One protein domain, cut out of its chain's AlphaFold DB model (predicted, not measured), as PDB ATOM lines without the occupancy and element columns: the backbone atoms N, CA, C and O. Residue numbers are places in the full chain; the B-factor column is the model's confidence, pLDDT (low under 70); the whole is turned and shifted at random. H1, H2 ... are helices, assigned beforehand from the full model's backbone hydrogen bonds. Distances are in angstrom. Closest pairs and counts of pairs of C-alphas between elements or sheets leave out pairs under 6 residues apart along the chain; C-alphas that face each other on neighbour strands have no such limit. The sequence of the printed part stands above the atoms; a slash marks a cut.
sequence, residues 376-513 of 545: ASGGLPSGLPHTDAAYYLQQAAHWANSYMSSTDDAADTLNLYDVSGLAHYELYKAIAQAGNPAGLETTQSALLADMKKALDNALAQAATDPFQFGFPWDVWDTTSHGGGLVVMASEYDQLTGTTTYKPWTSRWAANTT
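What this domain is: This is residues 376 to 513 of the 545 residues of the protein "Glycoside hydrolase" of Actinobacteria bacterium (UniProt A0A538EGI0). Two helical hairpins, H1 with H2 and H4 with H5, make the two ends of an elongated body, and H3 joins them by packing on H2 with its first part and on H4. H1 to H4 form an up-and-down bundle, and H5 packs on H4; residues 379 to 386 stick out. The printed part has 138 residues with five named helices, H1 to H5, and no named strand: all helix. It is compact, with a radius of gyration of the C-alphas of 16.6 A, and spans 55 by 29 by 29 A.

Where its parts are: H1, residues 389 to 404, begins at C-alpha 389 (78.780, 124.479, 93.313) and is 22.9 A long. H2, residues 420 to 433, measures 19.4 A; H3, residues 444 to 462, 26.8 A; H4, residues 478 to 496, 27.0 A. H5, residues 502 to 512, measures 16.3 A and ends at C-alpha 512 (102.652, 154.631, 97.098).

How they stand to each other: H1 and H2 touch as a hairpin, closest at the C-alphas of Ala 396 and Leu 427, 6.7 A. H3 touches H2 with residues 444 to 451 alone, at a shallow tilt of 26 degrees, opposite ways, as a hairpin; the closest C-alphas, those of Tyr 428 and Gln 444, are 5.2 A apart. With residues 421 to 425 alone H2 touches H4, closest at the C-alphas of Gly 421 and Met 488, 5.6 A. H4 and H5 touch at a shallow tilt of 15 degrees, closest at the C-alphas of Val 486 and Thr 505, 4.7 A. H1 and H5 are apart. Every O i to N i+4 pair is within hydrogen-bond range in H1, H3, H4 and H5, and 9 of 10 in H2.

The domain as a whole: The C-alphas farthest apart, Ser 382 and Pro 466, are 56.8 A apart. The links H1 to H2 and H3 to H4 are long. The printed part has no cut, and no printed residue is under 70 in pLDDT.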
ATOM      1  N   ALA A 376      77.614 128.258  90.468       98.56
ATOM      2  CA  ALA A 376      76.393 128.744  91.116       98.56
ATOM      3  C   ALA A 376      75.616 129.748  90.249       98.56
ATOM      4  O   ALA A 376      74.398 129.885  90.379       98.56
ATOM      5  N   SER A 377      76.298 130.450  89.339       97.88
ATOM      6  CA  SER A 377      75.661 131.428  88.460       97.88
ATOM      7  C   SER A 377      74.840 130.801  87.318       97.88
ATOM      8  O   SER A 377      74.084 131.525  86.657       97.88
ATOM      9  N   GLY A 378      74.973 129.491  87.070       96.50
ATOM     10  CA  GLY A 378      74.240 128.739  86.048       96.50
ATOM     11  C   GLY A 378      74.591 129.099  84.594       96.50
ATOM     12  O   GLY A 378      75.368 130.018  84.317       96.50
ATOM     13  N   GLY A 379      73.969 128.382  83.647       95.88
ATOM     14  CA  GLY A 379      74.283 128.484  82.211       95.88
ATOM     15  C   GLY A 379      75.531 127.691  81.816       95.88
ATOM     16  O   GLY A 379      76.317 128.154  80.994       95.88
ATOM     17  N   LEU A 380      75.732 126.535  82.452       98.12
ATOM     18  CA  LEU A 380      76.958 125.752  82.354       98.12
ATOM     19  C   LEU A 380      77.097 125.075  80.978       98.12
ATOM     20  O   LEU A 380      76.102 124.550  80.462       98.12
ATOM     21  N   PRO A 381      78.305 125.045  80.386       96.75
ATOM     22  CA  PRO A 381      78.582 124.189  79.243       96.75
ATOM     23  C   PRO A 381      78.427 122.706  79.609       96.75
ATOM     24  O   PRO A 381      78.548 122.298  80.763       96.75
ATOM     25  N   SER A 382      78.151 121.875  78.607       95.56
ATOM     26  CA  SER A 382      78.080 120.423  78.782       95.56
ATOM     27  C   SER A 382      79.464 119.812  78.994       95.56
ATOM     28  O   SER A 382      80.415 120.231  78.340       95.56
ATOM     29  N   GLY A 383      79.545 118.741  79.787       94.56
ATOM     30  CA  GLY A 383      80.766 117.936  79.921       94.56
ATOM     31  C   GLY A 383      81.771 118.452  80.951       94.56
ATOM     32  O   GLY A 383      82.898 117.973  80.957       94.56
ATOM     33  N   LEU A 384      81.368 119.397  81.804       97.38
ATOM     34  CA  LEU A 384      82.161 119.816  82.958       97.38
ATOM     35  C   LEU A 384      82.346 118.661  83.959       97.38
ATOM     36  O   LEU A 384      81.365 117.953  84.228       97.38
ATOM     37  N   PRO A 385      83.559 118.473  84.512       96.06
ATOM     38  CA  PRO A 385      83.812 117.564  85.629       96.06
ATOM     39  C   PRO A 385      82.873 117.761  86.830       96.06
ATOM     40  O   PRO A 385      82.365 116.775  87.376       96.06
ATOM     41  N   HIS A 386      82.599 119.013  87.218       97.94
ATOM     42  CA  HIS A 386      81.918 119.346  88.467       97.94
ATOM     43  C   HIS A 386      80.814 120.400  88.282       97.94
ATOM     44  O   HIS A 386      81.036 121.602  88.309       97.94
ATOM     45  N   THR A 387      79.555 119.961  88.201       98.06
ATOM     46  CA  THR A 387      78.402 120.879  88.068       98.06
ATOM     47  C   THR A 387      77.730 121.257  89.392       98.06
ATOM     48  O   THR A 387      76.705 121.938  89.384       98.06
ATOM     49  N   ASP A 388      78.243 120.772  90.523       98.12
ATOM     50  CA  ASP A 388      77.731 121.095  91.857       98.12
ATOM     51  C   ASP A 388      78.602 122.175  92.503       98.12
ATOM     52  O   ASP A 388      79.751 121.926  92.858       98.12
ATOM     53  N   ALA A 389      78.049 123.375  92.697       98.56
ATOM     54  CA  ALA A 389      78.780 124.479  93.313       98.56
ATOM     55  C   ALA A 389      79.267 124.135  94.737       98.56
ATOM     56  O   ALA A 389      80.312 124.626  95.161       98.56
ATOM     57  N   ALA A 390      78.561 123.265  95.472       98.56
ATOM     58  CA  ALA A 390      78.964 122.875  96.822       98.56
ATOM     59  C   ALA A 390      80.325 122.158  96.855       98.56
ATOM     60  O   ALA A 390      81.038 122.282  97.849       98.56
ATOM     61  N   TYR A 391      80.711 121.474  95.770       98.75
ATOM     62  CA  TYR A 391      82.043 120.882  95.625       98.75
ATOM     63  C   TYR A 391      83.132 121.954  95.745       98.75
ATOM     64  O   TYR A 391      84.006 121.863  96.606       98.75
ATOM     65  N   TYR A 392      83.030 123.020  94.949       98.88
ATOM     66  CA  TYR A 392      84.008 124.106  94.952       98.88
ATOM     67  C   TYR A 392      83.989 124.921  96.244       98.88
ATOM     68  O   TYR A 392      85.045 125.313  96.732       98.88
ATOM     69  N   LEU A 393      82.821 125.086  96.871       98.88
ATOM     70  CA  LEU A 393      82.742 125.717  98.190       98.88
ATOM     71  C   LEU A 393      83.505 124.918  99.261       98.88
ATOM     72  O   LEU A 393      84.176 125.510 100.106       98.88
ATOM     73  N   GLN A 394      83.427 123.582  99.227       98.88
ATOM     74  CA  GLN A 394      84.196 122.716 100.127       98.88
ATOM     75  C   GLN A 394      85.699 122.798  99.846       98.88
ATOM     76  O   GLN A 394      86.476 122.890 100.793       98.88
ATOM     77  N   GLN A 395      86.105 122.811  98.570       98.94
ATOM     78  CA  GLN A 395      87.516 122.968  98.196       98.94
ATOM     79  C   GLN A 395      88.077 124.311  98.670       98.94
ATOM     80  O   GLN A 395      89.128 124.342  99.302       98.94
ATOM     81  N   ALA A 396      87.356 125.412  98.448       98.94
ATOM     82  CA  ALA A 396      87.780 126.730  98.909       98.94
ATOM     83  C   ALA A 396      87.921 126.765 100.439       98.94
ATOM     84  O   ALA A 396      88.943 127.196 100.964       98.94
ATOM     85  N   ALA A 397      86.939 126.221 101.167       98.94
ATOM     86  CA  ALA A 397      87.002 126.127 102.623       98.94
ATOM     87  C   ALA A 397      88.183 125.283 103.131       98.94
ATOM     88  O   ALA A 397      88.791 125.637 104.144       98.94
ATOM     89  N   HIS A 398      88.507 124.190 102.439       98.94
ATOM     90  CA  HIS A 398      89.660 123.347 102.744       98.94
ATOM     91  C   HIS A 398      90.980 124.105 102.555       98.94
ATOM     92  O   HIS A 398      91.818 124.125 103.457       98.94
ATOM     93  N   TRP A 399      91.159 124.774 101.412       98.88
ATOM     94  CA  TRP A 399      92.394 125.504 101.117       98.88
ATOM     95  C   TRP A 399      92.597 126.716 102.025       98.88
ATOM     96  O   TRP A 399      93.709 126.903 102.516       98.88
ATOM     97  N   ALA A 400      91.526 127.431 102.374       98.94
ATOM     98  CA  ALA A 400      91.569 128.492 103.377       98.94
ATOM     99  C   ALA A 400      92.021 127.975 104.751       98.94
ATOM    100  O   ALA A 400      92.906 128.538 105.391       98.94
ATOM    101  N   ASN A 401      91.440 126.861 105.211       98.88
ATOM    102  CA  ASN A 401      91.831 126.230 106.472       98.88
ATOM    103  C   ASN A 401      93.293 125.741 106.444       98.88
ATOM    104  O   ASN A 401      94.020 125.876 107.430       98.88
ATOM    105  N   SER A 402      93.738 125.214 105.301       98.75
ATOM    106  CA  SER A 402      95.123 124.802 105.063       98.75
ATOM    107  C   SER A 402      96.090 125.991 105.107       98.75
ATOM    108  O   SER A 402      97.145 125.874 105.731       98.75
ATOM    109  N   TYR A 403      95.735 127.132 104.498       98.81
ATOM    110  CA  TYR A 403      96.518 128.375 104.543       98.81
ATOM    111  C   TYR A 403      96.673 128.872 105.982       98.81
ATOM    112  O   TYR A 403      97.800 128.973 106.467       98.81
ATOM    113  N   MET A 404      95.559 129.047 106.703       98.69
ATOM    114  CA  MET A 404      95.542 129.524 108.097       98.69
ATOM    115  C   MET A 404      96.236 128.568 109.086       98.69
ATOM    116  O   MET A 404      96.524 128.933 110.220       98.69
ATOM    117  N   SER A 405      96.489 127.318 108.690       98.12
ATOM    118  CA  SER A 405      97.229 126.341 109.503       98.12
ATOM    119  C   SER A 405      98.706 126.218 109.105       98.12
ATOM    120  O   SER A 405      99.438 125.412 109.686       98.12
ATOM    121  N   SER A 406      99.140 126.956 108.081       97.31
ATOM    122  CA  SER A 406     100.485 126.883 107.520       97.31
ATOM    123  C   SER A 406     101.455 127.856 108.199       97.31
ATOM    124  O   SER A 406     101.096 128.624 109.089       97.31
ATOM    125  N   THR A 407     102.720 127.819 107.786       96.06
ATOM    126  CA  THR A 407     103.725 128.803 108.214       96.06
ATOM    127  C   THR A 407     103.578 130.158 107.530       96.06
ATOM    128  O   THR A 407     104.187 131.117 107.997       96.06
ATOM    129  N   ASP A 408     102.799 130.220 106.450       96.25
ATOM    130  CA  ASP A 408     102.597 131.414 105.626       96.25
ATOM    131  C   ASP A 408     101.368 132.225 106.086       96.25
ATOM    132  O   ASP A 408     101.165 133.352 105.648       96.25
ATOM    133  N   ASP A 409     100.597 131.683 107.039       97.38
ATOM    134  CA  ASP A 409      99.419 132.298 107.661       97.38
ATOM    135  C   ASP A 409      99.685 133.749 108.120       97.38
ATOM    136  O   ASP A 409     100.386 134.001 109.119       97.38
ATOM    137  N   ALA A 410      99.048 134.694 107.415       95.12
ATOM    138  CA  ALA A 410      99.094 136.132 107.669       95.12
ATOM    139  C   ALA A 410     100.533 136.686 107.738       95.12
ATOM    140  O   ALA A 410     100.804 137.662 108.459       95.12
ATOM    141  N   ALA A 411     101.459 136.027 107.032       93.62
ATOM    142  CA  ALA A 411     102.870 136.386 106.964       93.62
ATOM    143  C   ALA A 411     103.149 137.471 105.914       93.62
ATOM    144  O   ALA A 411     104.153 138.181 106.025       93.62
ATOM    145  N   ASP A 412     102.252 137.624 104.939       95.19
ATOM    146  CA  ASP A 412     102.340 138.609 103.868       95.19
ATOM    147  C   ASP A 412     101.026 139.414 103.727       95.19
ATOM    148  O   ASP A 412     100.145 139.417 104.590       95.19
ATOM    149  N   THR A 413     100.935 140.194 102.661       95.94
ATOM    150  CA  THR A 413      99.818 141.049 102.264       95.94
ATOM    151  C   THR A 413      99.422 140.671 100.844       95.94
ATOM    152  O   THR A 413     100.275 140.185 100.113       95.94
ATOM    153  N   LEU A 414      98.189 140.951 100.414       97.88
ATOM    154  CA  LEU A 414      97.726 140.613  99.064       97.88
ATOM    155  C   LEU A 414      98.710 141.087  97.977       97.88
ATOM    156  O   LEU A 414      98.890 142.284  97.749       97.88
ATOM    157  N   ASN A 415      99.342 140.144  97.294       97.00
ATOM    158  CA  ASN A 415     100.261 140.414  96.200       97.00
ATOM    159  C   ASN A 415     100.345 139.189  95.274       97.00
ATOM    160  O   ASN A 415      99.519 138.289  95.366       97.00
ATOM    161  N   LEU A 416     101.319 139.172  94.361       96.38
ATOM    162  CA  LEU A 416     101.530 138.050  93.449       96.38
ATOM    163  C   LEU A 416     101.770 136.720  94.182       96.38
ATOM    164  O   LEU A 416     101.264 135.711  93.711       96.38
ATOM    165  N   TYR A 417     102.535 136.748  95.279       97.44
ATOM    166  CA  TYR A 417     103.032 135.569  96.002       97.44
ATOM    167  C   TYR A 417     102.098 135.052  97.105       97.44
ATOM    168  O   TYR A 417     102.353 133.997  97.676       97.44
ATOM    169  N   ASP A 418     101.100 135.847  97.490       97.88
ATOM    170  CA  ASP A 418     100.102 135.492  98.499       97.88
ATOM    171  C   ASP A 418      98.802 136.225  98.153       97.88
ATOM    172  O   ASP A 418      98.701 137.457  98.266       97.88
ATOM    173  N   VAL A 419      97.802 135.463  97.707       98.44
ATOM    174  CA  VAL A 419      96.495 135.986  97.298       98.44
ATOM    175  C   VAL A 419      95.418 135.823  98.374       98.44
ATOM    176  O   VAL A 419      94.247 136.117  98.112       98.44
ATOM    177  N   SER A 420      95.788 135.418  99.596       97.88
ATOM    178  CA  SER A 420      94.865 135.116 100.706       97.88
ATOM    179  C   SER A 420      93.918 136.266 101.027       97.88
ATOM    180  O   SER A 420      92.736 136.044 101.279       97.88
ATOM    181  N   GLY A 421      94.400 137.511 100.936       94.88
ATOM    182  CA  GLY A 421      93.586 138.701 101.168       94.88
ATOM    183  C   GLY A 421      92.317 138.726 100.311       94.88
ATOM    184  O   GLY A 421      91.228 138.924 100.849       94.88
ATOM    185  N   LEU A 422      92.452 138.450  99.008       98.31
ATOM    186  CA  LEU A 422      91.310 138.360  98.099       98.31
ATOM    187  C   LEU A 422      90.588 137.010  98.223       98.31
ATOM    188  O   LEU A 422      89.359 136.966  98.179       98.31
ATOM    189  N   ALA A 423      91.331 135.913  98.385       98.88
ATOM    190  CA  ALA A 423      90.765 134.570  98.483       98.88
ATOM    191  C   ALA A 423      89.768 134.457  99.651       98.88
ATOM    192  O   ALA A 423      88.613 134.076  99.445       98.88
ATOM    193  N   HIS A 424      90.161 134.922 100.843       98.88
ATOM    194  CA  HIS A 424      89.308 134.954 102.031       98.88
ATOM    195  C   HIS A 424      88.089 135.859 101.844       98.88
ATOM    196  O   HIS A 424      86.990 135.518 102.293       98.88
ATOM    197  N   TYR A 425      88.253 137.001 101.168       98.75
ATOM    198  CA  TYR A 425      87.150 137.907 100.852       98.75
ATOM    199  C   TYR A 425      86.106 137.239  99.940       98.75
ATOM    200  O   TYR A 425      84.904 137.269 100.233       98.75
ATOM    201  N   GLU A 426      86.549 136.592  98.862       98.88
ATOM    202  CA  GLU A 426      85.675 135.880  97.927       98.88
ATOM    203  C   GLU A 426      85.012 134.664  98.582       98.88
ATOM    204  O   GLU A 426      83.793 134.495  98.474       98.88
ATOM    205  N   LEU A 427      85.755 133.873  99.360       98.94
ATOM    206  CA  LEU A 427      85.193 132.746 100.099       98.94
ATOM    207  C   LEU A 427      84.167 133.199 101.146       98.94
ATOM    208  O   LEU A 427      83.107 132.582 101.283       98.94
ATOM    209  N   TYR A 428      84.415 134.304 101.854       98.88
ATOM    210  CA  TYR A 428      83.439 134.869 102.787       98.88
ATOM    211  C   TYR A 428      82.108 135.165 102.082       98.88
ATOM    212  O   TYR A 428      81.041 134.814 102.601       98.88
ATOM    213  N   LYS A 429      82.156 135.786 100.895       98.75
ATOM    214  CA  LYS A 429      80.967 136.056 100.071       98.75
ATOM    215  C   LYS A 429      80.322 134.760  99.571       98.75
ATOM    216  O   LYS A 429      79.096 134.644  99.608       98.75
ATOM    217  N   ALA A 430      81.121 133.778  99.158       98.88
ATOM    218  CA  ALA A 430      80.644 132.489  98.667       98.88
ATOM    219  C   ALA A 430      79.855 131.724  99.742       98.88
ATOM    220  O   ALA A 430      78.734 131.277  99.481       98.88
ATOM    221  N   ILE A 431      80.374 131.660 100.976       98.88
ATOM    222  CA  ILE A 431      79.700 131.030 102.124       98.88
ATOM    223  C   ILE A 431      78.365 131.729 102.425       98.88
ATOM    224  O   ILE A 431      77.351 131.053 102.626       98.88
ATOM    225  N   ALA A 432      78.340 133.067 102.402       98.56
ATOM    226  CA  ALA A 432      77.105 133.829 102.589       98.56
ATOM    227  C   ALA A 432      76.074 133.515 101.496       98.56
ATOM    228  O   ALA A 432      74.911 133.244 101.801       98.56
ATOM    229  N   GLN A 433      76.498 133.524 100.228       98.56
ATOM    230  CA  GLN A 433      75.631 133.231  99.087       98.56
ATOM    231  C   GLN A 433      75.070 131.804  99.146       98.56
ATOM    232  O   GLN A 433      73.920 131.589  98.769       98.56
ATOM    233  N   ALA A 434      75.847 130.845  99.652       98.56
ATOM    234  CA  ALA A 434      75.426 129.457  99.835       98.56
ATOM    235  C   ALA A 434      74.456 129.256 101.016       98.56
ATOM    236  O   ALA A 434      73.992 128.141 101.249       98.56
ATOM    237  N   GLY A 435      74.150 130.309 101.783       98.12
ATOM    238  CA  GLY A 435      73.257 130.234 102.938       98.12
ATOM    239  C   GLY A 435      73.919 129.695 104.207       98.12
ATOM    240  O   GLY A 435      73.221 129.141 105.051       98.12
ATOM    241  N   ASN A 436      75.237 129.876 104.363       97.12
ATOM    242  CA  ASN A 436      76.018 129.441 105.531       97.12
ATOM    243  C   ASN A 436      75.883 127.938 105.840       97.12
ATOM    244  O   ASN A 436      75.432 127.566 106.931       97.12
ATOM    245  N   PRO A 437      76.242 127.054 104.893       97.06
ATOM    246  CA  PRO A 437      76.125 125.618 105.098       97.06
ATOM    247  C   PRO A 437      77.028 125.135 106.242       97.06
ATOM    248  O   PRO A 437      78.122 125.650 106.470       97.06
ATOM    249  N   ALA A 438      76.571 124.104 106.953       95.25
ATOM    250  CA  ALA A 438      77.377 123.416 107.956       95.25
ATOM    251  C   ALA A 438      78.379 122.448 107.302       95.25
ATOM    252  O   ALA A 438      78.156 121.972 106.189       95.25
ATOM    253  N   GLY A 439      79.447 122.099 108.026       95.56
ATOM    254  CA  GLY A 439      80.411 121.070 107.608       95.56
ATOM    255  C   GLY A 439      81.571 121.563 106.739       95.56
ATOM    256  O   GLY A 439      82.368 120.743 106.301       95.56
ATOM    257  N   LEU A 440      81.687 122.874 106.509       98.56
ATOM    258  CA  LEU A 440      82.894 123.473 105.942       98.56
ATOM    259  C   LEU A 440      84.043 123.434 106.963       98.56
ATOM    260  O   LEU A 440      83.811 123.593 108.163       98.56
ATOM    261  N   GLU A 441      85.276 123.253 106.486       98.69
ATOM    262  CA  GLU A 441      86.477 123.241 107.339       98.69
ATOM    263  C   GLU A 441      86.812 124.617 107.936       98.69
ATOM    264  O   GLU A 441      87.493 124.700 108.953       98.69
ATOM    265  N   THR A 442      86.291 125.693 107.341       98.44
ATOM    266  CA  THR A 442      86.402 127.063 107.851       98.44
ATOM    267  C   THR A 442      85.037 127.750 107.903       98.44
ATOM    268  O   THR A 442      84.036 127.259 107.378       98.44
ATOM    269  N   THR A 443      84.987 128.916 108.544       98.44
ATOM    270  CA  THR A 443      83.783 129.742 108.677       98.44
ATOM    271  C   THR A 443      84.084 131.191 108.321       98.44
ATOM    272  O   THR A 443      85.217 131.644 108.451       98.44
ATOM    273  N   GLN A 444      83.046 131.959 107.989       98.56
ATOM    274  CA  GLN A 444      83.144 133.410 107.809       98.56
ATOM    275  C   GLN A 444      83.855 134.125 108.972       98.56
ATOM    276  O   GLN A 444      84.642 135.041 108.749       98.56
ATOM    277  N   SER A 445      83.608 133.697 110.212       98.50
ATOM    278  CA  SER A 445      84.256 134.272 111.394       98.50
ATOM    279  C   SER A 445      85.753 133.966 111.458       98.50
ATOM    280  O   SER A 445      86.515 134.822 111.895       98.50
ATOM    281  N   ALA A 446      86.172 132.768 111.040       98.56
ATOM    282  CA  ALA A 446      87.585 132.392 110.991       98.56
ATOM    283  C   ALA A 446      88.327 133.186 109.906       98.56
ATOM    284  O   ALA A 446      89.353 133.785 110.202       98.56
ATOM    285  N   LEU A 447      87.733 133.304 108.711       98.81
ATOM    286  CA  LEU A 447      88.276 134.120 107.618       98.81
ATOM    287  C   LEU A 447      88.456 135.584 108.040       98.81
ATOM    288  O   LEU A 447      89.520 136.165 107.856       98.81
ATOM    289  N   LEU A 448      87.445 136.181 108.684       98.50
ATOM    290  CA  LEU A 448      87.563 137.546 109.204       98.50
ATOM    291  C   LEU A 448      88.641 137.668 110.285       98.50
ATOM    292  O   LEU A 448      89.350 138.671 110.320       98.50
ATOM    293  N   ALA A 449      88.760 136.686 111.182       98.62
ATOM    294  CA  ALA A 449      89.798 136.706 112.206       98.62
ATOM    295  C   ALA A 449      91.199 136.700 111.581       98.62
ATOM    296  O   ALA A 449      92.070 137.429 112.060       98.62
ATOM    297  N   ASP A 450      91.385 135.954 110.493       98.69
ATOM    298  CA  ASP A 450      92.658 135.867 109.790       98.69
ATOM    299  C   ASP A 450      92.995 137.128 108.983       98.69
ATOM    300  O   ASP A 450      94.048 137.740 109.177       98.69
ATOM    301  N   MET A 451      92.032 137.650 108.214       98.56
ATOM    302  CA  MET A 451      92.175 138.956 107.555       98.56
ATOM    303  C   MET A 451      92.538 140.054 108.568       98.56
ATOM    304  O   MET A 451      93.393 140.907 108.312       98.56
ATOM    305  N   LYS A 452      91.912 140.029 109.753       98.38
ATOM    306  CA  LYS A 452      92.226 140.966 110.834       98.38
ATOM    307  C   LYS A 452      93.651 140.777 111.354       98.38
ATOM    308  O   LYS A 452      94.331 141.768 111.614       98.38
ATOM    309  N   LYS A 453      94.098 139.531 111.527       98.44
ATOM    310  CA  LYS A 453      95.452 139.189 111.978       98.44
ATOM    311  C   LYS A 453      96.504 139.767 111.025       98.44
ATOM    312  O   LYS A 453      97.404 140.465 111.493       98.44
ATOM    313  N   ALA A 454      96.344 139.584 109.712       98.12
ATOM    314  CA  ALA A 454      97.237 140.163 108.705       98.12
ATOM    315  C   ALA A 454      97.261 141.703 108.763       98.12
ATOM    316  O   ALA A 454      98.325 142.330 108.789       98.12
ATOM    317  N   LEU A 455      96.091 142.339 108.878       98.56
ATOM    318  CA  LEU A 455      95.999 143.798 108.993       98.56
ATOM    319  C   LEU A 455      96.606 144.330 110.301       98.56
ATOM    320  O   LEU A 455      97.249 145.380 110.292       98.56
ATOM    321  N   ASP A 456      96.453 143.624 111.421       98.06
ATOM    322  CA  ASP A 456      97.078 143.991 112.696       98.06
ATOM    323  C   ASP A 456      98.609 143.842 112.646       98.06
ATOM    324  O   ASP A 456      99.318 144.710 113.168       98.06
ATOM    325  N   ASN A 457      99.132 142.820 111.958       97.88
ATOM    326  CA  ASN A 457     100.566 142.691 111.670       97.88
ATOM    327  C   ASN A 457     101.071 143.896 110.857       97.88
ATOM    328  O   ASN A 457     102.085 144.507 111.208       97.88
ATOM    329  N   ALA A 458     100.319 144.316 109.836       97.62
ATOM    330  CA  ALA A 458     100.639 145.504 109.049       97.62
ATOM    331  C   ALA A 458     100.595 146.798 109.885       97.62
ATOM    332  O   ALA A 458     101.415 147.700 109.694       97.62
ATOM    333  N   LEU A 459      99.682 146.908 110.857       97.69
ATOM    334  CA  LEU A 459      99.668 148.025 111.806       97.69
ATOM    335  C   LEU A 459     100.883 148.017 112.738       97.69
ATOM    336  O   LEU A 459     101.440 149.083 113.019       97.69
ATOM    337  N   ALA A 460     101.313 146.842 113.199       97.62
ATOM    338  CA  ALA A 460     102.531 146.703 113.990       97.62
ATOM    339  C   ALA A 460     103.767 147.125 113.177       97.62
ATOM    340  O   ALA A 460     104.583 147.907 113.668       97.62
ATOM    341  N   GLN A 461     103.856 146.715 111.908       96.50
ATOM    342  CA  GLN A 461     104.899 147.165 110.986       96.50
ATOM    343  C   GLN A 461     104.848 148.687 110.771       96.50
ATOM    344  O   GLN A 461     105.863 149.371 110.921       96.50
ATOM    345  N   ALA A 462     103.660 149.246 110.522       95.62
ATOM    346  CA  ALA A 462     103.450 150.684 110.369       95.62
ATOM    347  C   ALA A 462     103.857 151.490 111.613       95.62
ATOM    348  O   ALA A 462     104.250 152.649 111.492       95.62
ATOM    349  N   ALA A 463     103.801 150.909 112.813       96.00
ATOM    350  CA  ALA A 463     104.273 151.572 114.026       96.00
ATOM    351  C   ALA A 463     105.805 151.758 114.058       96.00
ATOM    352  O   ALA A 463     106.296 152.600 114.811       96.00
ATOM    353  N   THR A 464     106.554 151.009 113.242       94.12
ATOM    354  CA  THR A 464     108.022 151.099 113.139       94.12
ATOM    355  C   THR A 464     108.505 152.015 112.009       94.12
ATOM    356  O   THR A 464     109.656 152.455 112.022       94.12
ATOM    357  N   ASP A 465     107.635 152.342 111.050       93.69
ATOM    358  CA  ASP A 465     107.963 153.179 109.896       93.69
ATOM    359  C   ASP A 465     107.547 154.647 110.140       93.69
ATOM    360  O   ASP A 465     106.395 154.926 110.484       93.69
ATOM    361  N   PRO A 466     108.430 155.640 109.916       94.75
ATOM    362  CA  PRO A 466     108.113 157.048 110.179       94.75
ATOM    363  C   PRO A 466     107.010 157.623 109.269       94.75
ATOM    364  O   PRO A 466     106.402 158.644 109.596       94.75
ATOM    365  N   PHE A 467     106.731 156.990 108.128       93.62
ATOM    366  CA  PHE A 467     105.592 157.286 107.256       93.62
ATOM    367  C   PHE A 467     104.400 156.353 107.478       93.62
ATOM    368  O   PHE A 467     103.395 156.492 106.775       93.62
ATOM    369  N   GLN A 468     104.503 155.453 108.453       94.94
ATOM    370  CA  GLN A 468     103.506 154.474 108.855       94.94
ATOM    371  C   GLN A 468     103.055 153.553 107.724       94.94
ATOM    372  O   GLN A 468     101.869 153.245 107.584       94.94
ATOM    373  N   PHE A 469     104.007 153.149 106.887       94.56
ATOM    374  CA  PHE A 469     103.750 152.166 105.849       94.56
ATOM    375  C   PHE A 469     103.661 150.758 106.450       94.56
ATOM    376  O   PHE A 469     104.499 150.388 107.266       94.56
ATOM    377  N   GLY A 470     102.626 149.999 106.081       95.06
ATOM    378  CA  GLY A 470     102.298 148.710 106.705       95.06
ATOM    379  C   GLY A 470     103.138 147.523 106.240       95.06
ATOM    380  O   GLY A 470     102.846 146.399 106.618       95.06
ATOM    381  N   PHE A 471     104.176 147.768 105.444       94.81
ATOM    382  CA  PHE A 471     105.096 146.757 104.936       94.81
ATOM    383  C   PHE A 471     106.544 147.276 105.039       94.81
ATOM    384  O   PHE A 471     106.742 148.500 105.048       94.81
ATOM    385  N   PRO A 472     107.570 146.412 105.160       91.31
ATOM    386  CA  PRO A 472     108.967 146.846 105.120       91.31
ATOM    387  C   PRO A 472     109.291 147.637 103.840       91.31
ATOM    388  O   PRO A 472     108.762 147.354 102.774       91.31
ATOM    389  N   TRP A 473     110.129 148.674 103.940       78.56
ATOM    390  CA  TRP A 473     110.335 149.641 102.846       78.56
ATOM    391  C   TRP A 473     111.565 149.366 101.958       78.56
ATOM    392  O   TRP A 473     111.652 149.896 100.851       78.56
ATOM    393  N   ASP A 474     112.548 148.597 102.426       80.12
ATOM    394  CA  ASP A 474     113.791 148.292 101.699       80.12
ATOM    395  C   ASP A 474     113.849 146.845 101.194       80.12
ATOM    396  O   ASP A 474     114.917 146.234 101.127       80.12
ATOM    397  N   VAL A 475     112.688 146.327 100.796       87.50
ATOM    398  CA  VAL A 475     112.512 144.986 100.233       87.50
ATOM    399  C   VAL A 475     111.901 145.062  98.831       87.50
ATOM    400  O   VAL A 475     111.398 146.108  98.403       87.50
ATOM    401  N   TRP A 476     111.980 143.959  98.089       88.19
ATOM    402  CA  TRP A 476     111.380 143.850  96.759       88.19
ATOM    403  C   TRP A 476     109.858 144.029  96.818       88.19
ATOM    404  O   TRP A 476     109.249 143.867  97.871       88.19
ATOM    405  N   ASP A 477     109.272 144.491  95.714       90.31
ATOM    406  CA  ASP A 477     107.821 144.582  95.491       90.31
ATOM    407  C   ASP A 477     107.002 145.389  96.513       90.31
ATOM    408  O   ASP A 477     105.775 145.381  96.498       90.31
ATOM    409  N   THR A 478     107.671 146.208  97.334       92.62
ATOM    410  CA  THR A 478     107.088 147.075  98.378       92.62
ATOM    411  C   THR A 478     105.818 147.827  97.932       92.62
ATOM    412  O   THR A 478     104.895 148.028  98.722       92.62
ATOM    413  N   THR A 479     105.745 148.273  96.670       91.38
ATOM    414  CA  THR A 479     104.564 148.994  96.152       91.38
ATOM    415  C   THR A 479     103.360 148.071  95.960       91.38
ATOM    416  O   THR A 479     102.243 148.488  96.270       91.38
ATOM    417  N   SER A 480     103.581 146.841  95.496       93.31
ATOM    418  CA  SER A 480     102.544 145.829  95.284       93.31
ATOM    419  C   SER A 480     101.922 145.409  96.615       93.31
ATOM    420  O   SER A 480     100.710 145.543  96.764       93.31
ATOM    421  N   HIS A 481     102.741 145.080  97.622       95.62
ATOM    422  CA  HIS A 481     102.270 144.812  98.994       95.62
ATOM    423  C   HIS A 481     101.485 146.003  99.572       95.62
ATOM    424  O   HIS A 481     100.427 145.861 100.184       95.62
ATOM    425  N   GLY A 482     101.951 147.232  99.310       95.00
ATOM    426  CA  GLY A 482     101.224 148.449  99.676       95.00
ATOM    427  C   GLY A 482      99.842 148.566  99.033       95.00
ATOM    428  O   GLY A 482      98.910 149.026  99.689       95.00
ATOM    429  N   GLY A 483      99.709 148.172  97.765       95.06
ATOM    430  CA  GLY A 483      98.425 148.078  97.071       95.06
ATOM    431  C   GLY A 483      97.523 147.008  97.683       95.06
ATOM    432  O   GLY A 483      96.362 147.293  97.971       95.06
ATOM    433  N   GLY A 484      98.082 145.835  97.980       97.19
ATOM    434  CA  GLY A 484      97.406 144.746  98.679       97.19
ATOM    435  C   GLY A 484      96.784 145.159  99.998       97.19
ATOM    436  O   GLY A 484      95.594 144.962 100.226       97.19
ATOM    437  N   LEU A 485      97.561 145.835 100.843       97.38
ATOM    438  CA  LEU A 485      97.090 146.359 102.124       97.38
ATOM    439  C   LEU A 485      95.897 147.310 101.990       97.38
ATOM    440  O   LEU A 485      95.023 147.334 102.856       97.38
ATOM    441  N   VAL A 486      95.860 148.117 100.927       96.31
ATOM    442  CA  VAL A 486      94.739 149.028 100.656       96.31
ATOM    443  C   VAL A 486      93.476 148.236 100.327       96.31
ATOM    444  O   VAL A 486      92.410 148.581 100.834       96.31
ATOM    445  N   VAL A 487      93.602 147.184  99.515       97.00
ATOM    446  CA  VAL A 487      92.495 146.291  99.150       97.00
ATOM    447  C   VAL A 487      91.989 145.546 100.385       97.00
ATOM    448  O   VAL A 487      90.845 145.758 100.783       97.00
ATOM    449  N   MET A 488      92.868 144.820 101.081       98.12
ATOM    450  CA  MET A 488      92.526 144.037 102.276       98.12
ATOM    451  C   MET A 488      91.848 144.881 103.362       98.12
ATOM    452  O   MET A 488      90.853 144.469 103.957       98.12
ATOM    453  N   ALA A 489      92.361 146.089 103.627       98.00
ATOM    454  CA  ALA A 489      91.781 146.991 104.621       98.00
ATOM    455  C   ALA A 489      90.370 147.456 104.237       98.00
ATOM    456  O   ALA A 489      89.489 147.538 105.096       98.00
ATOM    457  N   SER A 490      90.166 147.774 102.956       96.19
ATOM    458  CA  SER A 490      88.866 148.194 102.432       96.19
ATOM    459  C   SER A 490      87.853 147.051 102.472       96.19
ATOM    460  O   SER A 490      86.711 147.255 102.883       96.19
ATOM    461  N   GLU A 491      88.267 145.853 102.071       97.50
ATOM    462  CA  GLU A 491      87.445 144.643 102.058       97.50
ATOM    463  C   GLU A 491      87.041 144.215 103.469       97.50
ATOM    464  O   GLU A 491      85.864 143.959 103.719       97.50
ATOM    465  N   TYR A 492      87.968 144.227 104.428       98.50
ATOM    466  CA  TYR A 492      87.647 143.920 105.822       98.50
ATOM    467  C   TYR A 492      86.585 144.873 106.395       98.50
ATOM    468  O   TYR A 492      85.599 144.442 107.002       98.50
ATOM    469  N   ASP A 493      86.761 146.184 106.201       97.88
ATOM    470  CA  ASP A 493      85.791 147.185 106.659       97.88
ATOM    471  C   ASP A 493      84.429 146.999 105.957       97.88
ATOM    472  O   ASP A 493      83.387 147.131 106.603       97.88
ATOM    473  N   GLN A 494      84.420 146.618 104.672       97.25
ATOM    474  CA  GLN A 494      83.199 146.293 103.930       97.25
ATOM    475  C   GLN A 494      82.477 145.070 104.513       97.25
ATOM    476  O   GLN A 494      81.280 145.159 104.787       97.25
ATOM    477  N   LEU A 495      83.180 143.951 104.714       97.81
ATOM    478  CA  LEU A 495      82.585 142.708 105.219       97.81
ATOM    479  C   LEU A 495      82.061 142.856 106.651       97.81
ATOM    480  O   LEU A 495      81.034 142.282 107.007       97.81
ATOM    481  N   THR A 496      82.749 143.647 107.476       97.75
ATOM    482  CA  THR A 496      82.372 143.860 108.882       97.75
ATOM    483  C   THR A 496      81.391 145.014 109.093       97.75
ATOM    484  O   THR A 496      80.835 145.151 110.183       97.75
ATOM    485  N   GLY A 497      81.186 145.869 108.086       97.12
ATOM    486  CA  GLY A 497      80.424 147.111 108.225       97.12
ATOM    487  C   GLY A 497      81.077 148.120 109.179       97.12
ATOM    488  O   GLY A 497      80.379 148.950 109.767       97.12
ATOM    489  N   THR A 498      82.399 148.041 109.371       96.25
ATOM    490  CA  THR A 498      83.153 148.931 110.267       96.25
ATOM    491  C   THR A 498      83.967 149.966 109.487       96.25
ATOM    492  O   THR A 498      83.944 150.025 108.261       96.25
ATOM    493  N   THR A 499      84.655 150.853 110.205       95.38
ATOM    494  CA  THR A 499      85.623 151.799 109.625       95.38
ATOM    495  C   THR A 499      86.971 151.687 110.331       95.38
ATOM    496  O   THR A 499      87.635 152.698 110.580       95.38
ATOM    497  N   THR A 500      87.309 150.474 110.767       95.38
ATOM    498  CA  THR A 500      88.465 150.190 111.619       95.38
ATOM    499  C   THR A 500      89.757 150.513 110.876       95.38
ATOM    500  O   THR A 500      90.637 151.187 111.422       95.38
ATOM    501  N   TYR A 501      89.841 150.113 109.604       97.00
ATOM    502  CA  TYR A 501      91.030 150.293 108.772       97.00
ATOM    503  C   TYR A 501      90.900 151.405 107.724       97.00
ATOM    504  O   TYR A 501      91.878 151.734 107.047       97.00
ATOM    505  N   LYS A 502      89.754 152.088 107.638       93.88
ATOM    506  CA  LYS A 502      89.530 153.243 106.752       93.88
ATOM    507  C   LYS A 502      90.635 154.318 106.818       93.88
ATOM    508  O   LYS A 502      91.059 154.788 105.751       93.88
ATOM    509  N   PRO A 503      91.161 154.719 108.000       94.31
ATOM    510  CA  PRO A 503      92.278 155.661 108.052       94.31
ATOM    511  C   PRO A 503      93.557 155.114 107.410       94.31
ATOM    512  O   PRO A 503      94.317 155.858 106.789       94.31
ATOM    513  N   TRP A 504      93.792 153.812 107.550       95.62
ATOM    514  CA  TRP A 504      94.981 153.119 107.063       95.62
ATOM    515  C   TRP A 504      94.928 152.875 105.562       95.62
ATOM    516  O   TRP A 504      95.896 153.198 104.885       95.62
ATOM    517  N   THR A 505      93.761 152.506 105.031       94.62
ATOM    518  CA  THR A 505      93.478 152.454 103.585       94.62
ATOM    519  C   THR A 505      93.934 153.747 102.898       94.62
ATOM    520  O   THR A 505      94.699 153.735 101.936       94.62
ATOM    521  N   SER A 506      93.545 154.903 103.453       92.44
ATOM    522  CA  SER A 506      93.911 156.216 102.900       92.44
ATOM    523  C   SER A 506      95.406 156.530 103.039       92.44
ATOM    524  O   SER A 506      95.998 157.167 102.163       92.44
ATOM    525  N   ARG A 507      96.028 156.123 104.153       93.75
ATOM    526  CA  ARG A 507      97.453 156.368 104.427       93.75
ATOM    527  C   ARG A 507      98.341 155.518 103.525       93.75
ATOM    528  O   ARG A 507      99.181 156.097 102.843       93.75
ATOM    529  N   TRP A 508      98.100 154.211 103.462       94.69
ATOM    530  CA  TRP A 508      98.862 153.267 102.647       94.69
ATOM    531  C   TRP A 508      98.729 153.563 101.155       94.69
ATOM    532  O   TRP A 508      99.751 153.670 100.478       94.69
ATOM    533  N   ALA A 509      97.523 153.888 100.671       92.75
ATOM    534  CA  ALA A 509      97.339 154.368  99.298       92.75
ATOM    535  C   ALA A 509      98.130 155.657  99.031       92.75
ATOM    536  O   ALA A 509      98.711 155.844  97.968       92.75
ATOM    537  N   ALA A 510      98.200 156.565 100.008       91.25
ATOM    538  CA  ALA A 510      99.015 157.764  99.872       91.25
ATOM    539  C   ALA A 510     100.524 157.474  99.952       91.25
ATOM    540  O   ALA A 510     101.304 158.289  99.467       91.25
ATOM    541  N   ASN A 511     100.975 156.387 100.589       89.38
ATOM    542  CA  ASN A 511     102.399 156.061 100.693       89.38
ATOM    543  C   ASN A 511     103.005 155.679  99.335       89.38
ATOM    544  O   ASN A 511     104.165 156.032  99.109       89.38
ATOM    545  N   THR A 512     102.231 155.039  98.452       84.50
ATOM    546  CA  THR A 512     102.652 154.631  97.098       84.50
ATOM    547  C   THR A 512     102.610 155.780  96.084       84.50
ATOM    548  O   THR A 512     103.327 155.760  95.090       84.50
ATOM    549  N   THR A 513     101.845 156.843  96.355       83.00
ATOM    550  CA  THR A 513     101.634 157.974  95.428       83.00
ATOM    551  C   THR A 513     102.347 159.269  95.835       83.00
ATOM    552  O   THR A 513     102.102 160.346  95.282       83.00
TER     553      THR A 513